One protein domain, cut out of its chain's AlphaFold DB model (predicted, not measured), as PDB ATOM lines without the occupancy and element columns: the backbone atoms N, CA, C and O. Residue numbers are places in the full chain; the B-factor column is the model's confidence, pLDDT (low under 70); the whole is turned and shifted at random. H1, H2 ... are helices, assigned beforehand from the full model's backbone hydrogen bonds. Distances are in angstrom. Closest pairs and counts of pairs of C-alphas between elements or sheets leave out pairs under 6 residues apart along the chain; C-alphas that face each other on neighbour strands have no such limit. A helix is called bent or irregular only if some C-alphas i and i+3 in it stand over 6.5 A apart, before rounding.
ATOM      1  N   ASP A 327     143.718 214.726  99.846       89.00
ATOM      2  CA  ASP A 327     143.846 215.343 101.164       89.00
ATOM      3  C   ASP A 327     143.695 214.290 102.267       89.00
ATOM      4  O   ASP A 327     144.552 214.191 103.151       89.00
ATOM      5  N   ALA A 328     142.694 213.414 102.142       92.12
ATOM      6  CA  ALA A 328     142.468 212.314 103.073       92.12
ATOM      7  C   ALA A 328     143.579 211.249 103.049       92.12
ATOM      8  O   ALA A 328     143.916 210.659 104.078       92.12
ATOM      9  N   GLN A 329     144.214 211.026 101.895       92.12
ATOM     10  CA  GLN A 329     145.284 210.042 101.745       92.12
ATOM     11  C   GLN A 329     146.478 210.372 102.641       92.12
ATOM     12  O   GLN A 329     147.050 209.462 103.240       92.12
ATOM     13  N   LYS A 330     146.829 211.657 102.779       91.31
ATOM     14  CA  LYS A 330     147.923 212.092 103.660       91.31
ATOM     15  C   LYS A 330     147.632 211.755 105.118       91.31
ATOM     16  O   LYS A 330     148.503 211.223 105.798       91.31
ATOM     17  N   VAL A 331     146.401 212.011 105.564       93.31
ATOM     18  CA  VAL A 331     145.948 211.690 106.924       93.31
ATOM     19  C   VAL A 331     145.977 210.180 107.151       93.31
ATOM     20  O   VAL A 331     146.564 209.714 108.122       93.31
ATOM     21  N   SER A 332     145.432 209.402 106.211       93.75
ATOM     22  CA  SER A 332     145.405 207.938 106.311       93.75
ATOM     23  C   SER A 332     146.802 207.304 106.338       93.75
ATOM     24  O   SER A 332     147.007 206.296 107.012       93.75
ATOM     25  N   ALA A 333     147.770 207.887 105.620       94.25
ATOM     26  CA  ALA A 333     149.153 207.422 105.596       94.25
ATOM     27  C   ALA A 333     149.872 207.746 106.910       94.25
ATOM     28  O   ALA A 333     150.504 206.864 107.484       94.25
ATOM     29  N   ALA A 334     149.714 208.973 107.419       95.38
ATOM     30  CA  ALA A 334     150.267 209.366 108.713       95.38
ATOM     31  C   ALA A 334     149.682 208.525 109.860       95.38
ATOM     32  O   ALA A 334     150.409 208.109 110.759       95.38
ATOM     33  N   TYR A 335     148.382 208.227 109.821       96.75
ATOM     34  CA  TYR A 335     147.751 207.361 110.814       96.75
ATOM     35  C   TYR A 335     148.292 205.924 110.756       96.75
ATOM     36  O   TYR A 335     148.704 205.382 111.781       96.75
ATOM     37  N   ALA A 336     148.394 205.334 109.559       96.56
ATOM     38  CA  ALA A 336     148.981 204.004 109.386       96.56
ATOM     39  C   ALA A 336     150.442 203.940 109.870       96.56
ATOM     40  O   ALA A 336     150.832 202.972 110.520       96.56
ATOM     41  N   GLU A 337     151.241 204.980 109.616       96.75
ATOM     42  CA  GLU A 337     152.613 205.081 110.124       96.75
ATOM     43  C   GLU A 337     152.659 205.116 111.661       96.75
ATOM     44  O   GLU A 337     153.496 204.441 112.259       96.75
ATOM     45  N   ASN A 338     151.732 205.829 112.313       96.56
ATOM     46  CA  ASN A 338     151.639 205.859 113.778       96.56
ATOM     47  C   ASN A 338     151.188 204.527 114.385       96.56
ATOM     48  O   ASN A 338     151.719 204.121 115.422       96.56
ATOM     49  N   LEU A 339     150.255 203.820 113.741       97.56
ATOM     50  CA  LEU A 339     149.889 202.459 114.137       97.56
ATOM     51  C   LEU A 339     151.117 201.542 114.077       97.56
ATOM     52  O   LEU A 339     151.441 200.862 115.048       97.56
ATOM     53  N   LEU A 340     151.849 201.566 112.960       97.06
ATOM     54  CA  LEU A 340     153.039 200.738 112.767       97.06
ATOM     55  C   LEU A 340     154.166 201.080 113.752       97.06
ATOM     56  O   LEU A 340     154.803 200.170 114.286       97.06
ATOM     57  N   SER A 341     154.403 202.364 114.026       96.25
ATOM     58  CA  SER A 341     155.440 202.801 114.968       96.25
ATOM     59  C   SER A 341     155.107 202.428 116.419       96.25
ATOM     60  O   SER A 341     156.005 202.085 117.191       96.25
ATOM     61  N   SER A 342     153.820 202.422 116.775       96.88
ATOM     62  CA  SER A 342     153.335 202.109 118.124       96.88
ATOM     63  C   SER A 342     153.132 200.607 118.366       96.88
ATOM     64  O   SER A 342     153.141 200.159 119.515       96.88
ATOM     65  N   LEU A 343     153.006 199.807 117.302       97.06
ATOM     66  CA  LEU A 343     152.677 198.381 117.366       97.06
ATOM     67  C   LEU A 343     153.641 197.565 118.238       97.06
ATOM     68  O   LEU A 343     153.209 196.743 119.045       97.06
ATOM     69  N   SER A 344     154.950 197.793 118.095       95.06
ATOM     70  CA  SER A 344     155.973 197.056 118.854       95.06
ATOM     71  C   SER A 344     155.802 197.247 120.364       95.06
ATOM     72  O   SER A 344     155.836 196.283 121.134       95.06
ATOM     73  N   LYS A 345     155.532 198.489 120.787       94.88
ATOM     74  CA  LYS A 345     155.277 198.821 122.189       94.88
ATOM     75  C   LYS A 345     153.992 198.155 122.684       94.88
ATOM     76  O   LYS A 345     154.036 197.468 123.702       94.88
ATOM     77  N   ALA A 346     152.899 198.275 121.928       94.44
ATOM     78  CA  ALA A 346     151.608 197.684 122.283       94.44
ATOM     79  C   ALA A 346     151.694 196.158 122.487       94.44
ATOM     80  O   ALA A 346     151.163 195.621 123.456       94.44
ATOM     81  N   ILE A 347     152.422 195.446 121.619       94.31
ATOM     82  CA  ILE A 347     152.614 193.991 121.739       94.31
ATOM     83  C   ILE A 347     153.542 193.631 122.901       94.31
ATOM     84  O   ILE A 347     153.311 192.640 123.598       94.31
ATOM     85  N   SER A 348     154.598 194.417 123.120       90.88
ATOM     86  CA  SER A 348     155.515 194.214 124.242       90.88
ATOM     87  C   SER A 348     154.780 194.303 125.582       90.88
ATOM     88  O   SER A 348     154.968 193.436 126.436       90.88
ATOM     89  N   GLU A 349     153.906 195.300 125.729       89.75
ATOM     90  CA  GLU A 349     153.134 195.575 126.947       89.75
ATOM     91  C   GLU A 349     151.941 194.625 127.141       89.75
ATOM     92  O   GLU A 349     151.486 194.441 128.269       89.75
ATOM     93  N   LYS A 350     151.461 193.962 126.079       87.56
ATOM     94  CA  LYS A 350     150.371 192.985 126.182       87.56
ATOM     95  C   LYS A 350     150.829 191.738 126.947       87.56
ATOM     96  O   LYS A 350     151.786 191.062 126.550       87.56
ATOM     97  N   SER A 351     150.121 191.418 128.026       88.62
ATOM     98  CA  SER A 351     150.231 190.118 128.689       88.62
ATOM     99  C   SER A 351     149.460 189.081 127.874       88.62
ATOM    100  O   SER A 351     148.339 189.332 127.434       88.62
ATOM    101  N   ILE A 352     150.105 187.949 127.609       89.12
ATOM    102  CA  ILE A 352     149.533 186.822 126.853       89.12
ATOM    103  C   ILE A 352     149.693 185.496 127.609       89.12
ATOM    104  O   ILE A 352     149.385 184.437 127.075       89.12
ATOM    105  N   GLU A 353     150.221 185.550 128.831       88.56
ATOM    106  CA  GLU A 353     150.538 184.404 129.677       88.56
ATOM    107  C   GLU A 353     149.287 183.617 130.072       88.56
ATOM    108  O   GLU A 353     149.326 182.390 130.046       88.56
ATOM    109  N   ASP A 354     148.181 184.315 130.353       86.69
ATOM    110  CA  ASP A 354     146.891 183.716 130.730       86.69
ATOM    111  C   ASP A 354     146.160 183.060 129.544       86.69
ATOM    112  O   ASP A 354     145.232 182.273 129.718       86.69
ATOM    113  N   GLU A 355     146.592 183.362 128.322       88.56
ATOM    114  CA  GLU A 355     145.973 182.900 127.075       88.56
ATOM    115  C   GLU A 355     146.645 181.635 126.505       88.56
ATOM    116  O   GLU A 355     146.218 181.073 125.489       88.56
ATOM    117  N   ILE A 356     147.735 181.180 127.133       90.88
ATOM    118  CA  ILE A 356     148.509 180.013 126.710       90.88
ATOM    119  C   ILE A 356     148.830 179.106 127.898       90.88
ATOM    120  O   ILE A 356     148.955 179.536 129.036       90.88
ATOM    121  N   LEU A 357     149.033 177.817 127.627       91.25
ATOM    122  CA  LEU A 357     149.498 176.877 128.650       91.25
ATOM    123  C   LEU A 357     150.859 177.290 129.234       91.25
ATOM    124  O   LEU A 357     151.770 177.624 128.477       91.25
ATOM    125  N   GLU A 358     151.059 177.098 130.541       90.25
ATOM    126  CA  GLU A 358     152.343 177.352 131.227       90.25
ATOM    127  C   GLU A 358     153.532 176.657 130.548       90.25
ATOM    128  O   GLU A 358     154.611 177.226 130.392       90.25
ATOM    129  N   SER A 359     153.324 175.439 130.032       89.50
ATOM    130  CA  SER A 359     154.354 174.691 129.295       89.50
ATOM    131  C   SER A 359     154.880 175.410 128.042       89.50
ATOM    132  O   SER A 359     155.918 175.032 127.509       89.50
ATOM    133  N   LYS A 360     154.144 176.411 127.547       91.50
ATOM    134  CA  LYS A 360     154.465 177.206 126.358       91.50
ATOM    135  C   LYS A 360     155.092 178.555 126.696       91.50
ATOM    136  O   LYS A 360     155.518 179.256 125.784       91.50
ATOM    137  N   TRP A 361     155.209 178.920 127.973       92.62
ATOM    138  CA  TRP A 361     155.829 180.182 128.382       92.62
ATOM    139  C   TRP A 361     157.245 180.417 127.822       92.62
ATOM    140  O   TRP A 361     157.546 181.551 127.449       92.62
ATOM    141  N   PRO A 362     158.107 179.395 127.636       93.75
ATOM    142  CA  PRO A 362     159.396 179.596 126.967       93.75
ATOM    143  C   PRO A 362     159.294 180.144 125.530       93.75
ATOM    144  O   PRO A 362     160.270 180.682 125.009       93.75
ATOM    145  N   LEU A 363     158.128 180.025 124.885       94.31
ATOM    146  CA  LEU A 363     157.852 180.491 123.524       94.31
ATOM    147  C   LEU A 363     157.223 181.895 123.483       94.31
ATOM    148  O   LEU A 363     157.016 182.422 122.391       94.31
ATOM    149  N   LEU A 364     156.978 182.543 124.633       93.19
ATOM    150  CA  LEU A 364     156.414 183.902 124.715       93.19
ATOM    151  C   LEU A 364     157.091 184.912 123.769       93.19
ATOM    152  O   LEU A 364     156.368 185.605 123.047       93.19
ATOM    153  N   PRO A 365     158.439 184.983 123.672       94.69
ATOM    154  CA  PRO A 365     159.084 185.897 122.729       94.69
ATOM    155  C   PRO A 365     158.734 185.597 121.263       94.69
ATOM    156  O   PRO A 365     158.560 186.514 120.464       94.69
ATOM    157  N   GLN A 366     158.602 184.315 120.908       96.12
ATOM    158  CA  GLN A 366     158.274 183.880 119.547       96.12
ATOM    159  C   GLN A 366     156.811 184.174 119.211       96.12
ATOM    160  O   GLN A 366     156.525 184.629 118.105       96.12
ATOM    161  N   TYR A 367     155.894 183.992 120.168       95.25
ATOM    162  CA  TYR A 367     154.492 184.380 120.000       95.25
ATOM    163  C   TYR A 367     154.346 185.885 119.794       95.25
ATOM    164  O   TYR A 367     153.687 186.292 118.840       95.25
ATOM    165  N   LYS A 368     155.003 186.711 120.622       95.19
ATOM    166  CA  LYS A 368     154.977 188.175 120.471       95.19
ATOM    167  C   LYS A 368     155.553 188.619 119.125       95.19
ATOM    168  O   LYS A 368     154.949 189.446 118.449       95.19
ATOM    169  N   MET A 369     156.659 188.017 118.680       96.25
ATOM    170  CA  MET A 369     157.226 188.307 117.359       96.25
ATOM    171  C   MET A 369     156.285 187.894 116.216       96.25
ATOM    172  O   MET A 369     156.032 188.677 115.306       96.25
ATOM    173  N   SER A 370     155.716 186.685 116.262       96.44
ATOM    174  CA  SER A 370     154.778 186.236 115.226       96.44
ATOM    175  C   SER A 370     153.491 187.062 115.210       96.44
ATOM    176  O   SER A 370     152.892 187.234 114.150       96.44
ATOM    177  N   MET A 371     153.050 187.547 116.370       96.06
ATOM    178  CA  MET A 371     151.897 188.430 116.502       96.06
ATOM    179  C   MET A 371     152.188 189.808 115.907       96.06
ATOM    180  O   MET A 371     151.314 190.358 115.245       96.06
ATOM    181  N   TYR A 372     153.409 190.326 116.077       97.06
ATOM    182  CA  TYR A 372     153.852 191.572 115.451       97.06
ATOM    183  C   TYR A 372     153.801 191.494 113.928       97.06
ATOM    184  O   TYR A 372     153.184 192.353 113.307       97.06
ATOM    185  N   GLU A 373     154.368 190.446 113.326       97.38
ATOM    186  CA  GLU A 373     154.349 190.286 111.866       97.38
ATOM    187  C   GLU A 373     152.921 190.161 111.310       97.38
ATOM    188  O   GLU A 373     152.584 190.774 110.297       97.38
ATOM    189  N   GLU A 374     152.046 189.420 111.998       97.06
ATOM    190  CA  GLU A 374     150.646 189.278 111.586       97.06
ATOM    191  C   GLU A 374     149.875 190.602 111.728       97.06
ATOM    192  O   GLU A 374     149.191 191.028 110.802       97.06
ATOM    193  N   ALA A 375     150.014 191.295 112.862       97.50
ATOM    194  CA  ALA A 375     149.385 192.593 113.105       97.50
ATOM    195  C   ALA A 375     149.868 193.673 112.129       97.50
ATOM    196  O   ALA A 375     149.053 194.420 111.585       97.50
ATOM    197  N   LYS A 376     151.173 193.713 111.853       97.88
ATOM    198  CA  LYS A 376     151.766 194.599 110.852       97.88
ATOM    199  C   LYS A 376     151.137 194.370 109.479       97.88
ATOM    200  O   LYS A 376     150.670 195.325 108.865       97.88
ATOM    201  N   SER A 377     151.055 193.113 109.040       97.38
ATOM    202  CA  SER A 377     150.446 192.765 107.752       97.38
ATOM    203  C   SER A 377     148.967 193.166 107.679       97.38
ATOM    204  O   SER A 377     148.516 193.650 106.642       97.38
ATOM    205  N   VAL A 378     148.213 193.030 108.776       96.81
ATOM    206  CA  VAL A 378     146.812 193.477 108.851       96.81
ATOM    207  C   VAL A 378     146.697 194.999 108.722       96.81
ATOM    208  O   VAL A 378     145.847 195.471 107.965       96.81
ATOM    209  N   ILE A 379     147.543 195.771 109.412       97.38
ATOM    210  CA  ILE A 379     147.547 197.242 109.320       97.38
ATOM    211  C   ILE A 379     147.888 197.692 107.898       97.38
ATOM    212  O   ILE A 379     147.186 198.536 107.338       97.38
ATOM    213  N   GLU A 380     148.922 197.103 107.294       96.56
ATOM    214  CA  GLU A 380     149.313 197.373 105.907       96.56
ATOM    215  C   GLU A 380     148.166 197.045 104.942       96.56
ATOM    216  O   GLU A 380     147.811 197.874 104.106       96.56
ATOM    217  N   ALA A 381     147.505 195.894 105.106       95.19
ATOM    218  CA  ALA A 381     146.370 195.502 104.276       95.19
ATOM    219  C   ALA A 381     145.169 196.454 104.426       95.19
ATOM    220  O   ALA A 381     144.573 196.840 103.420       95.19
ATOM    221  N   LYS A 382     144.819 196.868 105.652       95.12
ATOM    222  CA  LYS A 382     143.763 197.868 105.900       95.12
ATOM    223  C   LYS A 382     144.091 199.202 105.227       95.12
ATOM    224  O   LYS A 382     143.233 199.788 104.565       95.12
ATOM    225  N   HIS A 383     145.339 199.660 105.334       94.56
ATOM    226  CA  HIS A 383     145.791 200.878 104.662       94.56
ATOM    227  C   HIS A 383     145.714 200.740 103.134       94.56
ATOM    228  O   HIS A 383     145.138 201.590 102.454       94.56
ATOM    229  N   GLU A 384     146.230 199.642 102.580       92.00
ATOM    230  CA  GLU A 384     146.227 199.392 101.141       92.00
ATOM    231  C   GLU A 384     144.823 199.261 100.554       92.00
ATOM    232  O   GLU A 384     144.595 199.728  99.433       92.00
ATOM    233  N   ASN A 385     143.899 198.645 101.293       92.75
ATOM    234  CA  ASN A 385     142.494 198.509 100.919       92.75
ATOM    235  C   ASN A 385     141.695 199.803 101.124       92.75
ATOM    236  O   ASN A 385     140.530 199.857 100.733       92.75
ATOM    237  N   GLY A 386     142.306 200.851 101.683       93.25
ATOM    238  CA  GLY A 386     141.688 202.161 101.867       93.25
ATOM    239  C   GLY A 386     140.712 202.233 103.040       93.25
ATOM    240  O   GLY A 386     139.818 203.074 103.017       93.25
ATOM    241  N   ASP A 387     140.851 201.379 104.056       94.69
ATOM    242  CA  ASP A 387     139.946 201.377 105.213       94.69
ATOM    243  C   ASP A 387     140.139 202.635 106.071       94.69
ATOM    244  O   ASP A 387     139.176 203.362 106.311       94.69
ATOM    245  N   TYR A 388     141.388 202.979 106.404       94.69
ATOM    246  CA  TYR A 388     141.710 204.230 107.109       94.69
ATOM    247  C   TYR A 388     141.423 205.474 106.257       94.69
ATOM    248  O   TYR A 388     141.046 206.528 106.768       94.69
ATOM    249  N   LEU A 389     141.559 205.356 104.930       94.88
ATOM    250  CA  LEU A 389     141.141 206.410 104.006       94.88
ATOM    251  C   LEU A 389     139.626 206.635 104.098       94.88
ATOM    252  O   LEU A 389     139.180 207.777 104.123       94.88
ATOM    253  N   ALA A 390     138.832 205.565 104.174       95.19
ATOM    254  CA  ALA A 390     137.382 205.660 104.304       95.19
ATOM    255  C   ALA A 390     136.949 206.266 105.649       95.19
ATOM    256  O   ALA A 390     135.961 206.996 105.692       95.19
ATOM    257  N   GLU A 391     137.668 205.990 106.736       93.44
ATOM    258  CA  GLU A 391     137.404 206.591 108.050       93.44
ATOM    259  C   GLU A 391     137.589 208.110 108.032       93.44
ATOM    260  O   GLU A 391     136.689 208.850 108.432       93.44
ATOM    261  N   ASN A 392     138.691 208.596 107.462       93.31
ATOM    262  CA  ASN A 392     138.892 210.035 107.329       93.31
ATOM    263  C   ASN A 392     137.926 210.665 106.311       93.31
ATOM    264  O   ASN A 392     137.267 211.658 106.601       93.31
ATOM    265  N   MET A 393     137.808 210.078 105.121       92.56
ATOM    266  CA  MET A 393     137.106 210.700 103.998       92.56
ATOM    267  C   MET A 393     135.577 210.594 104.085       92.56
ATOM    268  O   MET A 393     134.875 211.493 103.629       92.56
ATOM    269  N   ILE A 394     135.050 209.475 104.597       91.50
ATOM    270  CA  ILE A 394     133.611 209.156 104.570       91.50
ATOM    271  C   ILE A 394     132.994 209.263 105.960       91.50
ATOM    272  O   ILE A 394     131.914 209.830 106.099       91.50
ATOM    273  N   ALA A 395     133.666 208.731 106.986       89.44
ATOM    274  CA  ALA A 395     133.220 208.908 108.369       89.44
ATOM    275  C   ALA A 395     133.603 210.286 108.938       89.44
ATOM    276  O   ALA A 395     133.154 210.636 110.026       89.44
ATOM    277  N   ASN A 396     134.358 211.087 108.170       89.06
ATOM    278  CA  ASN A 396     134.749 212.456 108.499       89.06
ATOM    279  C   ASN A 396     135.509 212.559 109.832       89.06
ATOM    280  O   ASN A 396     135.375 213.551 110.548       89.06
ATOM    281  N   LEU A 397     136.282 211.523 110.174       91.31
ATOM    282  CA  LEU A 397     137.137 211.536 111.357       91.31
ATOM    283  C   LEU A 397     138.370 212.394 111.085       91.31
ATOM    284  O   LEU A 397     139.087 212.162 110.108       91.31
ATOM    285  N   SER A 398     138.628 213.382 111.940       91.56
ATOM    286  CA  SER A 398     139.869 214.155 111.876       91.56
ATOM    287  C   SER A 398     141.072 213.282 112.239       91.56
ATOM    288  O   SER A 398     140.933 212.188 112.787       91.56
ATOM    289  N   TYR A 399     142.276 213.764 111.938       92.94
ATOM    290  CA  TYR A 399     143.496 213.057 112.324       92.94
ATOM    291  C   TYR A 399     143.590 212.873 113.846       92.94
ATOM    292  O   TYR A 399     143.971 211.807 114.311       92.94
ATOM    293  N   GLU A 400     143.191 213.884 114.616       94.31
ATOM    294  CA  GLU A 400     143.171 213.847 116.078       94.31
ATOM    295  C   GLU A 400     142.200 212.783 116.596       94.31
ATOM    296  O   GLU A 400     142.571 212.005 117.465       94.31
ATOM    297  N   GLN A 401     141.007 212.678 116.004       93.25
ATOM    298  CA  GLN A 401     140.033 211.647 116.382       93.25
ATOM    299  C   GLN A 401     140.542 210.234 116.073       93.25
ATOM    300  O   GLN A 401     140.350 209.325 116.869       93.25
ATOM    301  N   LEU A 402     141.237 210.048 114.945       93.12
ATOM    302  CA  LEU A 402     141.886 208.768 114.638       93.12
ATOM    303  C   LEU A 402     142.993 208.435 115.649       93.12
ATOM    304  O   LEU A 402     143.176 207.275 116.000       93.12
ATOM    305  N   LEU A 403     143.736 209.439 116.125       94.00
ATOM    306  CA  LEU A 403     144.757 209.238 117.154       94.00
ATOM    307  C   LEU A 403     144.164 208.908 118.528       94.00
ATOM    308  O   LEU A 403     144.768 208.116 119.249       94.00
ATOM    309  N   ASP A 404     143.009 209.476 118.877       92.88
ATOM    310  CA  ASP A 404     142.297 209.132 120.113       92.88
ATOM    311  C   ASP A 404     141.906 207.637 120.126       92.88
ATOM    312  O   ASP A 404     142.038 206.976 121.156       92.88
ATOM    313  N   ASP A 405     141.551 207.081 118.962       91.50
ATOM    314  CA  ASP A 405     141.181 205.668 118.774       91.50
ATOM    315  C   ASP A 405     142.388 204.730 118.527       91.50
ATOM    316  O   ASP A 405     142.229 203.514 118.373       91.50
ATOM    317  N   LEU A 406     143.618 205.259 118.498       92.94
ATOM    318  CA  LEU A 406     144.819 204.501 118.118       92.94
ATOM    319  C   LEU A 406     145.066 203.288 119.025       92.94
ATOM    320  O   LEU A 406     145.469 202.225 118.548       92.94
ATOM    321  N   SER A 407     144.833 203.438 120.332       92.81
ATOM    322  CA  SER A 407     145.002 202.343 121.295       92.81
ATOM    323  C   SER A 407     144.017 201.205 121.028       92.81
ATOM    324  O   SER A 407     144.413 200.039 121.014       92.81
ATOM    325  N   ASP A 408     142.756 201.545 120.765       94.31
ATOM    326  CA  ASP A 408     141.682 200.579 120.541       94.31
ATOM    327  C   ASP A 408     141.883 199.831 119.218       94.31
ATOM    328  O   ASP A 408     141.723 198.609 119.148       94.31
ATOM    329  N   GLU A 409     142.299 200.530 118.157       95.38
ATOM    330  CA  GLU A 409     142.623 199.898 116.876       95.38
ATOM    331  C   GLU A 409     143.822 198.946 117.005       95.38
ATOM    332  O   GLU A 409     143.768 197.811 116.517       95.38
ATOM    333  N   LEU A 410     144.883 199.348 117.717       96.12
ATOM    334  CA  LEU A 410     146.021 198.466 117.988       96.12
ATOM    335  C   LEU A 410     145.613 197.243 118.800       96.12
ATOM    336  O   LEU A 410     146.037 196.135 118.467       96.12
ATOM    337  N   GLU A 411     144.791 197.414 119.835       93.38
ATOM    338  CA  GLU A 411     144.286 196.300 120.627       93.38
ATOM    339  C   GLU A 411     143.483 195.324 119.759       93.38
ATOM    340  O   GLU A 411     143.748 194.117 119.786       93.38
ATOM    341  N   ASN A 412     142.568 195.838 118.938       94.44
ATOM    342  CA  ASN A 412     141.740 195.039 118.040       94.44
ATOM    343  C   ASN A 412     142.576 194.263 117.018       94.44
ATOM    344  O   ASN A 412     142.364 193.061 116.819       94.44
ATOM    345  N   VAL A 413     143.541 194.913 116.366       95.25
ATOM    346  CA  VAL A 413     144.451 194.244 115.426       95.25
ATOM    347  C   VAL A 413     145.253 193.163 116.149       95.25
ATOM    348  O   VAL A 413     145.328 192.028 115.679       95.25
ATOM    349  N   CYS A 414     145.801 193.485 117.318       93.25
ATOM    350  CA  CYS A 414     146.565 192.561 118.144       93.25
ATOM    351  C   CYS A 414     145.756 191.311 118.520       93.25
ATOM    352  O   CYS A 414     146.239 190.192 118.334       93.25
ATOM    353  N   LEU A 415     144.526 191.483 119.008       90.31
ATOM    354  CA  LEU A 415     143.629 190.384 119.380       90.31
ATOM    355  C   LEU A 415     143.292 189.487 118.180       90.31
ATOM    356  O   LEU A 415     143.353 188.260 118.285       90.31
ATOM    357  N   ASN A 416     142.997 190.083 117.023       90.12
ATOM    358  CA  ASN A 416     142.685 189.331 115.807       90.12
ATOM    359  C   ASN A 416     143.892 188.536 115.281       90.12
ATOM    360  O   ASN A 416     143.745 187.402 114.816       90.12
ATOM    361  N   SER A 417     145.091 189.103 115.395       94.25
ATOM    362  CA  SER A 417     146.341 188.477 114.956       94.25
ATOM    363  C   SER A 417     146.835 187.378 115.897       94.25
ATOM    364  O   SER A 417     147.473 186.416 115.459       94.25
ATOM    365  N   PHE A 418     146.511 187.480 117.185       91.88
ATOM    366  CA  PHE A 418     147.024 186.615 118.243       91.88
ATOM    367  C   PHE A 418     146.788 185.123 117.980       91.88
ATOM    368  O   PHE A 418     147.736 184.336 117.933       91.88
ATOM    369  N   LYS A 419     145.542 184.715 117.706       89.75
ATOM    370  CA  LYS A 419     145.205 183.297 117.488       89.75
ATOM    371  C   LYS A 419     145.966 182.685 116.308       89.75
ATOM    372  O   LYS A 419     146.378 181.526 116.365       89.75
ATOM    373  N   THR A 420     146.138 183.448 115.230       91.69
ATOM    374  CA  THR A 420     146.891 183.003 114.051       91.69
ATOM    375  C   THR A 420     148.379 182.890 114.365       91.69
ATOM    376  O   THR A 420     148.997 181.899 113.975       91.69
ATOM    377  N   ALA A 421     148.936 183.850 115.100       93.19
ATOM    378  CA  ALA A 421     150.338 183.858 115.492       93.19
ATOM    379  C   ALA A 421     150.714 182.664 116.382       93.19
ATOM    380  O   ALA A 421     151.661 181.944 116.067       93.19
ATOM    381  N   ILE A 422     149.946 182.387 117.443       93.81
ATOM    382  CA  ILE A 422     150.248 181.247 118.328       93.81
ATOM    383  C   ILE A 422     150.118 179.932 117.563       93.81
ATOM    384  O   ILE A 422     150.986 179.070 117.677       93.81
ATOM    385  N   PHE A 423     149.085 179.798 116.724       93.69
ATOM    386  CA  PHE A 423     148.926 178.605 115.898       93.69
ATOM    387  C   PHE A 423     150.141 178.361 114.996       93.69
ATOM    388  O   PHE A 423     150.615 177.231 114.914       93.69
ATOM    389  N   LYS A 424     150.660 179.411 114.341       94.00
ATOM    390  CA  LYS A 424     151.850 179.320 113.483       94.00
ATOM    391  C   LYS A 424     153.077 178.853 114.269       94.00
ATOM    392  O   LYS A 424     153.756 177.930 113.829       94.00
ATOM    393  N   VAL A 425     153.339 179.453 115.431       95.56
ATOM    394  CA  VAL A 425     154.494 179.091 116.269       95.56
ATOM    395  C   VAL A 425     154.364 177.662 116.801       95.56
ATOM    396  O   VAL A 425     155.296 176.876 116.664       95.56
ATOM    397  N   ASP A 426     153.197 177.287 117.330       94.50
ATOM    398  CA  ASP A 426     152.959 175.936 117.851       94.50
ATOM    399  C   ASP A 426     153.092 174.865 116.765       94.50
ATOM    400  O   ASP A 426     153.615 173.776 117.015       94.50
ATOM    401  N   LEU A 427     152.625 175.162 115.551       94.00
ATOM    402  CA  LEU A 427     152.764 174.257 114.419       94.00
ATOM    403  C   LEU A 427     154.234 174.095 114.005       94.00
ATOM    404  O   LEU A 427     154.664 172.973 113.736       94.00
ATOM    405  N   GLU A 428     155.023 175.171 114.022       94.81
ATOM    406  CA  GLU A 428     156.458 175.085 113.735       94.81
ATOM    407  C   GLU A 428     157.201 174.275 114.809       94.81
ATOM    408  O   GLU A 428     158.090 173.490 114.482       94.81
ATOM    409  N   GLU A 429     156.804 174.366 116.082       95.00
ATOM    410  CA  GLU A 429     157.335 173.489 117.136       95.00
ATOM    411  C   GLU A 429     156.997 172.013 116.886       95.00
ATOM    412  O   GLU A 429     157.846 171.133 117.054       95.00
ATOM    413  N   VAL A 430     155.787 171.716 116.402       93.88
ATOM    414  CA  VAL A 430     155.432 170.353 115.979       93.88
ATOM    415  C   VAL A 430     156.317 169.884 114.824       93.88
ATOM    416  O   VAL A 430     156.779 168.738 114.842       93.88
ATOM    417  N   TYR A 431     156.600 170.751 113.851       93.44
ATOM    418  CA  TYR A 431     157.496 170.433 112.741       93.44
ATOM    419  C   TYR A 431     158.936 170.208 113.198       93.44
ATOM    420  O   TYR A 431     159.561 169.254 112.745       93.44
ATOM    421  N   LYS A 432     159.444 170.979 114.162       93.00
ATOM    422  CA  LYS A 432     160.765 170.727 114.762       93.00
ATOM    423  C   LYS A 432     160.826 169.364 115.455       93.00
ATOM    424  O   LYS A 432     161.806 168.640 115.305       93.00
ATOM    425  N   LEU A 433     159.768 168.981 116.174       90.75
ATOM    426  CA  LEU A 433     159.692 167.686 116.861       90.75
ATOM    427  C   LEU A 433     159.518 166.497 115.908       90.75
ATOM    428  O   LEU A 433     159.877 165.368 116.258       90.75
ATOM    429  N   LYS A 434     158.892 166.705 114.746       91.06
ATOM    430  CA  LYS A 434     158.662 165.657 113.748       91.06
ATOM    431  C   LYS A 434     158.682 166.240 112.323       91.06
ATOM    432  O   LYS A 434     157.614 166.429 111.736       91.06
ATOM    433  N   PRO A 435     159.883 166.446 111.744       90.06
ATOM    434  CA  PRO A 435     160.066 167.148 110.466       90.06
ATOM    435  C   PRO A 435     159.275 166.562 109.297       90.06
ATOM    436  O   PRO A 435     158.744 167.305 108.480       90.06
ATOM    437  N   ILE A 436     159.084 165.238 109.288       87.88
ATOM    438  CA  ILE A 436     158.308 164.533 108.258       87.88
ATOM    439  C   ILE A 436     156.881 165.084 108.083       87.88
ATOM    440  O   ILE A 436     156.312 164.967 107.006       87.88
ATOM    441  N   TYR A 437     156.274 165.686 109.115       90.44
ATOM    442  CA  TYR A 437     154.946 166.295 108.973       90.44
ATOM    443  C   TYR A 437     154.957 167.517 108.066       90.44
ATOM    444  O   TYR A 437     154.029 167.671 107.276       90.44
ATOM    445  N   LYS A 438     156.009 168.336 108.137       90.50
ATOM    446  CA  LYS A 438     156.194 169.479 107.244       90.50
ATOM    447  C   LYS A 438     156.355 169.002 105.806       90.50
ATOM    448  O   LYS A 438     155.618 169.446 104.934       90.50
ATOM    449  N   ASP A 439     157.226 168.014 105.600       86.00
ATOM    450  CA  ASP A 439     157.485 167.448 104.275       86.00
ATOM    451  C   ASP A 439     156.210 166.898 103.628       86.00
ATOM    452  O   ASP A 439     155.950 167.179 102.460       86.00
ATOM    453  N   ILE A 440     155.390 166.156 104.383       82.50
ATOM    454  CA  ILE A 440     154.117 165.618 103.885       82.50
ATOM    455  C   ILE A 440     153.140 166.752 103.565       82.50
ATOM    456  O   ILE A 440     152.542 166.758 102.492       82.50
ATOM    457  N   ILE A 441     152.963 167.708 104.482       83.44
ATOM    458  CA  ILE A 441     151.994 168.794 104.300       83.44
ATOM    459  C   ILE A 441     152.346 169.645 103.075       83.44
ATOM    460  O   ILE A 441     151.457 169.991 102.302       83.44
ATOM    461  N   GLU A 442     153.628 169.944 102.872       81.62
ATOM    462  CA  GLU A 442     154.085 170.824 101.796       81.62
ATOM    463  C   GLU A 442     154.216 170.121 100.436       81.62
ATOM    464  O   GLU A 442     154.060 170.777  99.406       81.62
ATOM    465  N   ASN A 443     154.500 168.810 100.398       82.75
ATOM    466  CA  ASN A 443     154.832 168.120  99.143       82.75
ATOM    467  C   ASN A 443     153.808 167.069  98.688       82.75
ATOM    468  O   ASN A 443     153.756 166.773  97.492       82.75
ATOM    469  N   ASP A 444     153.005 166.502  99.594       79.94
ATOM    470  CA  ASP A 444     152.144 165.356  99.264       79.94
ATOM    471  C   ASP A 444     150.679 165.740  98.988       79.94
ATOM    472  O   ASP A 444     149.933 164.929  98.424       79.94
ATOM    473  N   PHE A 445     150.253 166.957  99.344       82.81
ATOM    474  CA  PHE A 445     148.876 167.429  99.166       82.81
ATOM    475  C   PHE A 445     148.723 168.413  98.001       82.81
ATOM    476  O   PHE A 445     149.621 169.191  97.687       82.81
ATOM    477  N   SER A 446     147.558 168.374  97.346       82.06
ATOM    478  CA  SER A 446     147.138 169.440  96.430       82.06
ATOM    479  C   SER A 446     146.711 170.687  97.215       82.06
ATOM    480  O   SER A 446     146.422 170.575  98.402       82.06
ATOM    481  N   ASP A 447     146.606 171.855  96.574       80.06
ATOM    482  CA  ASP A 447     146.195 173.102  97.248       80.06
ATOM    483  C   ASP A 447     144.840 172.974  97.978       80.06
ATOM    484  O   ASP A 447     144.656 173.514  99.070       80.06
ATOM    485  N   GLU A 448     143.894 172.228  97.396       81.12
ATOM    486  CA  GLU A 448     142.576 171.966  97.993       81.12
ATOM    487  C   GLU A 448     142.692 171.059  99.227       81.12
ATOM    488  O   GLU A 448     142.182 171.396 100.296       81.12
ATOM    489  N   ASP A 449     143.437 169.955  99.110       83.81
ATOM    490  CA  ASP A 449     143.648 169.017 100.218       83.81
ATOM    491  C   ASP A 449     144.462 169.661 101.352       83.81
ATOM    492  O   ASP A 449     144.187 169.433 102.527       83.81
ATOM    493  N   LEU A 450     145.438 170.507 101.014       86.69
ATOM    494  CA  LEU A 450     146.227 171.278 101.969       86.69
ATOM    495  C   LEU A 450     145.330 172.214 102.784       86.69
ATOM    496  O   LEU A 450     145.460 172.285 104.007       86.69
ATOM    497  N   SER A 451     144.400 172.908 102.122       85.88
ATOM    498  CA  SER A 451     143.428 173.767 102.802       85.88
ATOM    499  C   SER A 451     142.584 172.974 103.804       85.88
ATOM    500  O   SER A 451     142.399 173.403 104.945       85.88
ATOM    501  N   GLU A 452     142.138 171.776 103.419       86.81
ATOM    502  CA  GLU A 452     141.339 170.892 104.269       86.81
ATOM    503  C   GLU A 452     142.136 170.337 105.464       86.81
ATOM    504  O   GLU A 452     141.642 170.341 106.598       86.81
ATOM    505  N   VAL A 453     143.395 169.934 105.246       90.00
ATOM    506  CA  VAL A 453     144.317 169.511 106.314       90.00
ATOM    507  C   VAL A 453     144.525 170.649 107.310       90.00
ATOM    508  O   VAL A 453     144.316 170.464 108.508       90.00
ATOM    509  N   MET A 454     144.880 171.842 106.831       90.50
ATOM    510  CA  MET A 454     145.144 172.999 107.690       90.50
ATOM    511  C   MET A 454     143.896 173.445 108.456       90.50
ATOM    512  O   MET A 454     143.986 173.779 109.639       90.50
ATOM    513  N   SER A 455     142.723 173.392 107.819       89.56
ATOM    514  CA  SER A 455     141.435 173.637 108.474       89.56
ATOM    515  C   SER A 455     141.178 172.628 109.596       89.56
ATOM    516  O   SER A 455     140.882 173.017 110.725       89.56
ATOM    517  N   SER A 456     141.387 171.336 109.328       88.56
ATOM    518  CA  SER A 456     141.199 170.260 110.309       88.56
ATOM    519  C   SER A 456     142.123 170.410 111.519       88.56
ATOM    520  O   SER A 456     141.681 170.282 112.662       88.56
ATOM    521  N   ILE A 457     143.395 170.747 111.283       92.00
ATOM    522  CA  ILE A 457     144.361 171.015 112.355       92.00
ATOM    523  C   ILE A 457     143.906 172.228 113.179       92.00
ATOM    524  O   ILE A 457     143.903 172.173 114.409       92.00
ATOM    525  N   ARG A 458     143.467 173.306 112.518       89.44
ATOM    526  CA  ARG A 458     143.017 174.538 113.178       89.44
ATOM    527  C   ARG A 458     141.744 174.337 114.008       89.44
ATOM    528  O   ARG A 458     141.628 174.939 115.070       89.44
ATOM    529  N   ILE A 459     140.813 173.487 113.568       88.56
ATOM    530  CA  ILE A 459     139.607 173.121 114.336       88.56
ATOM    531  C   ILE A 459     139.990 172.422 115.646       88.56
ATOM    532  O   ILE A 459     139.409 172.703 116.694       88.56
ATOM    533  N   GLY A 460     140.985 171.533 115.595       84.00
ATOM    534  CA  GLY A 460     141.494 170.820 116.765       84.00
ATOM    535  C   GLY A 460     142.391 171.654 117.686       84.00
ATOM    536  O   GLY A 460     142.842 171.132 118.704       84.00
ATOM    537  N   TYR A 461     142.665 172.918 117.346       90.06
ATOM    538  CA  TYR A 461     143.634 173.759 118.040       90.06
ATOM    539  C   TYR A 461     142.983 174.836 118.920       90.06
ATOM    540  O   TYR A 461     142.205 175.675 118.459       90.06
ATOM    541  N   ARG A 462     143.378 174.846 120.198       88.00
ATOM    542  CA  ARG A 462     143.067 175.886 121.194       88.00
ATOM    543  C   ARG A 462     144.317 176.195 122.017       88.00
ATOM    544  O   ARG A 462     144.876 175.273 122.612       88.00
ATOM    545  N   ALA A 463     144.788 177.439 121.996       83.88
ATOM    546  CA  ALA A 463     146.101 177.815 122.528       83.88
ATOM    547  C   ALA A 463     146.268 177.514 124.031       83.88
ATOM    548  O   ALA A 463     147.307 176.978 124.434       83.88
ATOM    549  N   ASP A 464     145.210 177.776 124.793       86.06
ATOM    550  CA  ASP A 464     145.031 177.612 126.239       86.06
ATOM    551  C   ASP A 464     144.846 176.153 126.692       86.06
ATOM    552  O   ASP A 464     145.095 175.828 127.847       86.06
ATOM    553  N   LEU A 465     144.437 175.245 125.796       85.75
ATOM    554  CA  LEU A 465     144.125 173.846 126.143       85.75
ATOM    555  C   LEU A 465     145.002 172.810 125.430       85.75
ATOM    556  O   LEU A 465     145.073 171.650 125.841       85.75
ATOM    557  N   THR A 466     145.658 173.187 124.333       89.38
ATOM    558  CA  THR A 466     146.340 172.236 123.446       89.38
ATOM    559  C   THR A 466     147.839 172.280 123.681       89.38
ATOM    560  O   THR A 466     148.514 173.194 123.217       89.38
ATOM    561  N   SER A 467     148.390 171.276 124.362       91.19
ATOM    562  CA  SER A 467     149.846 171.124 124.468       91.19
ATOM    563  C   SER A 467     150.472 170.801 123.106       91.19
ATOM    564  O   SER A 467     149.808 170.248 122.226       91.19
ATOM    565  N   ILE A 468     151.768 171.078 122.933       92.06
ATOM    566  CA  ILE A 468     152.498 170.764 121.688       92.06
ATOM    567  C   ILE A 468     152.405 169.262 121.367       92.06
ATOM    568  O   ILE A 468     152.169 168.871 120.224       92.06
ATOM    569  N   ALA A 469     152.505 168.400 122.384       90.50
ATOM    570  CA  ALA A 469     152.345 166.956 122.222       90.50
ATOM    571  C   ALA A 469     150.933 166.575 121.745       90.50
ATOM    572  O   ALA A 469     150.785 165.709 120.884       90.50
ATOM    573  N   LYS A 470     149.890 167.238 122.257       91.75
ATOM    574  CA  LYS A 470     148.519 167.000 121.798       91.75
ATOM    575  C   LYS A 470     148.311 167.501 120.370       91.75
ATOM    576  O   LYS A 470     147.703 166.787 119.576       91.75
ATOM    577  N   LEU A 471     148.850 168.674 120.028       93.12
ATOM    578  CA  LEU A 471     148.803 169.213 118.668       93.12
ATOM    579  C   LEU A 471     149.495 168.276 117.675       93.12
ATOM    580  O   LEU A 471     148.960 168.022 116.604       93.12
ATOM    581  N   LYS A 472     150.632 167.684 118.052       93.62
ATOM    582  CA  LYS A 472     151.325 166.669 117.248       93.62
ATOM    583  C   LYS A 472     150.416 165.488 116.881       93.62
ATOM    584  O   LYS A 472     150.426 165.047 115.733       93.62
ATOM    585  N   GLU A 473     149.609 164.998 117.823       92.62
ATOM    586  CA  GLU A 473     148.637 163.928 117.550       92.62
ATOM    587  C   GLU A 473     147.474 164.407 116.669       92.62
ATOM    588  O   GLU A 473     147.036 163.667 115.788       92.62
ATOM    589  N   VAL A 474     147.007 165.649 116.843       92.62
ATOM    590  CA  VAL A 474     145.992 166.261 115.962       92.62
ATOM    591  C   VAL A 474     146.509 166.367 114.526       92.62
ATOM    592  O   VAL A 474     145.822 165.941 113.601       92.62
ATOM    593  N   VAL A 475     147.736 166.864 114.334       93.12
ATOM    594  CA  VAL A 475     148.397 166.954 113.021       93.12
ATOM    595  C   VAL A 475     148.513 165.573 112.387       93.12
ATOM    596  O   VAL A 475     148.131 165.386 111.234       93.12
ATOM    597  N   ARG A 476     148.967 164.577 113.156       92.75
ATOM    598  CA  ARG A 476     149.042 163.188 112.692       92.75
ATOM    599  C   ARG A 476     147.685 162.674 112.211       92.75
ATOM    600  O   ARG A 476     147.612 162.103 111.128       92.75
ATOM    601  N   ALA A 477     146.638 162.852 113.013       91.25
ATOM    602  CA  ALA A 477     145.299 162.381 112.684       91.25
ATOM    603  C   ALA A 477     144.739 163.082 111.437       91.25
ATOM    604  O   ALA A 477     144.206 162.413 110.556       91.25
ATOM    605  N   ALA A 478     144.917 164.402 111.321       91.88
ATOM    606  CA  ALA A 478     144.478 165.173 110.159       91.88
ATOM    607  C   ALA A 478     145.162 164.703 108.865       91.88
ATOM    608  O   ALA A 478     144.483 164.454 107.869       91.88
ATOM    609  N   ILE A 479     146.486 164.506 108.897       90.00
ATOM    610  CA  ILE A 479     147.247 163.974 107.759       90.00
ATOM    611  C   ILE A 479     146.721 162.590 107.356       90.00
ATOM    612  O   ILE A 479     146.437 162.371 106.180       90.00
ATOM    613  N   ILE A 480     146.559 161.670 108.316       86.69
ATOM    614  CA  ILE A 480     146.083 160.302 108.045       86.69
ATOM    615  C   ILE A 480     144.684 160.329 107.421       86.69
ATOM    616  O   ILE A 480     144.474 159.716 106.376       86.69
ATOM    617  N   ASN A 481     143.749 161.080 108.007       87.00
ATOM    618  CA  ASN A 481     142.369 161.158 107.524       87.00
ATOM    619  C   ASN A 481     142.291 161.662 106.074       87.00
ATOM    620  O   ASN A 481     141.555 161.109 105.252       87.00
ATOM    621  N   ILE A 482     143.067 162.693 105.727       84.25
ATOM    622  CA  ILE A 482     143.073 163.228 104.361       84.25
ATOM    623  C   ILE A 482     143.780 162.277 103.396       84.25
ATOM    624  O   ILE A 482     143.289 162.060 102.288       84.25
ATOM    625  N   GLN A 483     144.863 161.619 103.812       82.69
ATOM    626  CA  GLN A 483     145.497 160.574 103.006       82.69
ATOM    627  C   GLN A 483     144.547 159.399 102.719       82.69
ATOM    628  O   GLN A 483     144.502 158.913 101.585       82.69
ATOM    629  N   GLU A 484     143.745 158.967 103.695       81.31
ATOM    630  CA  GLU A 484     142.704 157.948 103.501       81.31
ATOM    631  C   GLU A 484     141.603 158.432 102.552       81.31
ATOM    632  O   GLU A 484     141.235 157.721 101.614       81.31
ATOM    633  N   THR A 485     141.160 159.679 102.703       81.31
ATOM    634  CA  THR A 485     140.167 160.302 101.817       81.31
ATOM    635  C   THR A 485     140.672 160.391 100.373       81.31
ATOM    636  O   THR A 485     139.947 160.081  99.424       81.31
ATOM    637  N   ILE A 486     141.938 160.768 100.167       77.75
ATOM    638  CA  ILE A 486     142.595 160.750  98.851       77.75
ATOM    639  C   ILE A 486     142.666 159.320  98.316       77.75
ATOM    640  O   ILE A 486     142.390 159.087  97.137       77.75
ATOM    641  N   ARG A 487     143.031 158.348  99.159       73.19
ATOM    642  CA  ARG A 487     143.108 156.935  98.772       73.19
ATOM    643  C   ARG A 487     141.754 156.413  98.311       73.19
ATOM    644  O   ARG A 487     141.710 155.718  97.301       73.19
ATOM    645  N   ASP A 488     140.667 156.753  98.986       74.38
ATOM    646  CA  ASP A 488     139.323 156.310  98.613       74.38
ATOM    647  C   ASP A 488     138.779 157.041  97.378       74.38
ATOM    648  O   ASP A 488     138.190 156.397  96.504       74.38
ATOM    649  N   ARG A 489     139.086 158.339  97.210       72.56
ATOM    650  CA  ARG A 489     138.878 159.059  95.937       72.56
ATOM    651  C   ARG A 489     139.611 158.362  94.787       72.56
ATOM    652  O   ARG A 489     139.038 158.162  93.716       72.56
ATOM    653  N   LYS A 490     140.856 157.935  95.026       64.06
ATOM    654  CA  LYS A 490     141.695 157.236  94.046       64.06
ATOM    655  C   LYS A 490     141.322 155.773  93.854       64.06
ATOM    656  O   LYS A 490     141.504 155.305  92.753       64.06
ATOM    657  N   LYS A 491     140.737 155.038  94.806       56.38
ATOM    658  CA  LYS A 491     140.266 153.650  94.573       56.38
ATOM    659  C   LYS A 491     139.193 153.553  93.482       56.38
ATOM    660  O   LYS A 491     139.036 152.495  92.883       56.38
ATOM    661  N   ARG A 492     138.488 154.650  93.184       49.78
ATOM    662  CA  ARG A 492     137.576 154.759  92.029       49.78
ATOM    663  C   ARG A 492     138.308 154.994  90.691       49.78
ATOM    664  O   ARG A 492     137.662 155.070  89.653       49.78
ATOM    665  N   GLN A 493     139.639 155.083  90.703       44.38
ATOM    666  CA  GLN A 493     140.532 155.167  89.546       44.38
ATOM    667  C   GLN A 493     141.632 154.099  89.689       44.38
ATOM    668  O   GLN A 493     142.393 154.075  90.644       44.38
TER     669      GLN A 493
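Overview. This is residues 327 to 493 of the 518 residues of an uncharacterized protein of Enterococcus sp. 7D2_DIV0200 (UniProt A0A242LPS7). Two helical lobes are joined by one long bent helix, H5: its arm H5a crosses a hairpin of two long helices, H1 and H2, with the short H3 and H4 beside one end of H1, and its arm H5b runs on past H2 to a second lobe of H6, H7 and H8. Residues 487 to 493, of which 487 to 491 belong to H8, stick out free. The printed part has 167 residues with eight named helices, H1 to H8 in order along the chain, and no named strand; the class is all helix. The whole is loose, with a radius of gyration of the C-alphas of 20.0 A, and only just flat, spanning 62 by 41 by 20 A.

Along the chain. H5, residues 406 to 433, was assigned as one helix by its hydrogen bonds but is bent: C-alphas 416 and 419 are 6.8 A apart. Its arms are H5a, residues 406 to 416, 15.5 A, and H5b, residues 419 to 433, 21.3 A. H1, residues 327 to 349, runs 33.8 A from C-alpha 327 at (143.846, 215.343, 101.164) and is only just irregular, with C-alphas 341 and 344 7.0 A apart. H2, residues 358 to 384, spans 37.8 A and is irregular, with C-alphas 362 and 365 7.6 A apart. H3 is residues 387 to 393, H4 399 to 404, H6 436 to 443 and H7 447 to 459. H8, residues 468 to 491, runs 34.3 A to C-alpha 491 at (140.266, 153.650, 94.573).

Arrangement. H5a and H5b stand at a steep tilt of 43 degrees. H5a touches H2 at a steep tilt of 62 degrees, closest at the C-alphas of Ala 375 and Val 413, 5.7 A. It touches H1 at 64 degrees, also steep, closest at Leu 343 and Leu 410, C-alphas 6.7 A apart. H1 and H2 form a hairpin at a shallow tilt of 2 degrees, closest at the C-alphas of Ile 347 and Lys 368, 6.4 A. H1, the hub, also touches H3, closest at the C-alphas of Ser 332 and Leu 389, 5.1 A, and H4, closest at those of Val 331 and Tyr 399, 6.1 A. H5b touches H2, closest at the C-alphas of Met 371 and Ala 421, 4.9 A. H5b touches H8 about perpendicular, at 84 degrees, closest at the C-alphas of Val 430 and Lys 472, 5.7 A. H7 and H8 form a hairpin at 37 degrees, only just steep, closest at the C-alphas of Ile 457 and Val 475, 5.8 A. H6 and H7, also a hairpin, only just touch, with 3 pairs of C-alphas within 8 A, the closest those of Ile 441 and Leu 450, 6.7 A. H1 is apart from H6, H7 and H8. Every O i to N i+4 pair is within hydrogen-bond range in H3, H4, H5a, H5b, H6, H7 and H8, against 16 of 19 in H1 and 18 of 23 in H2.

Size, cuts and confidence. The two C-alphas farthest apart, those of Glu 400 and Gln 493, are 64.5 A apart. The printed part has no cut and no long link. Its mean pLDDT is 90.3, and residues 490 to 493 are under 70.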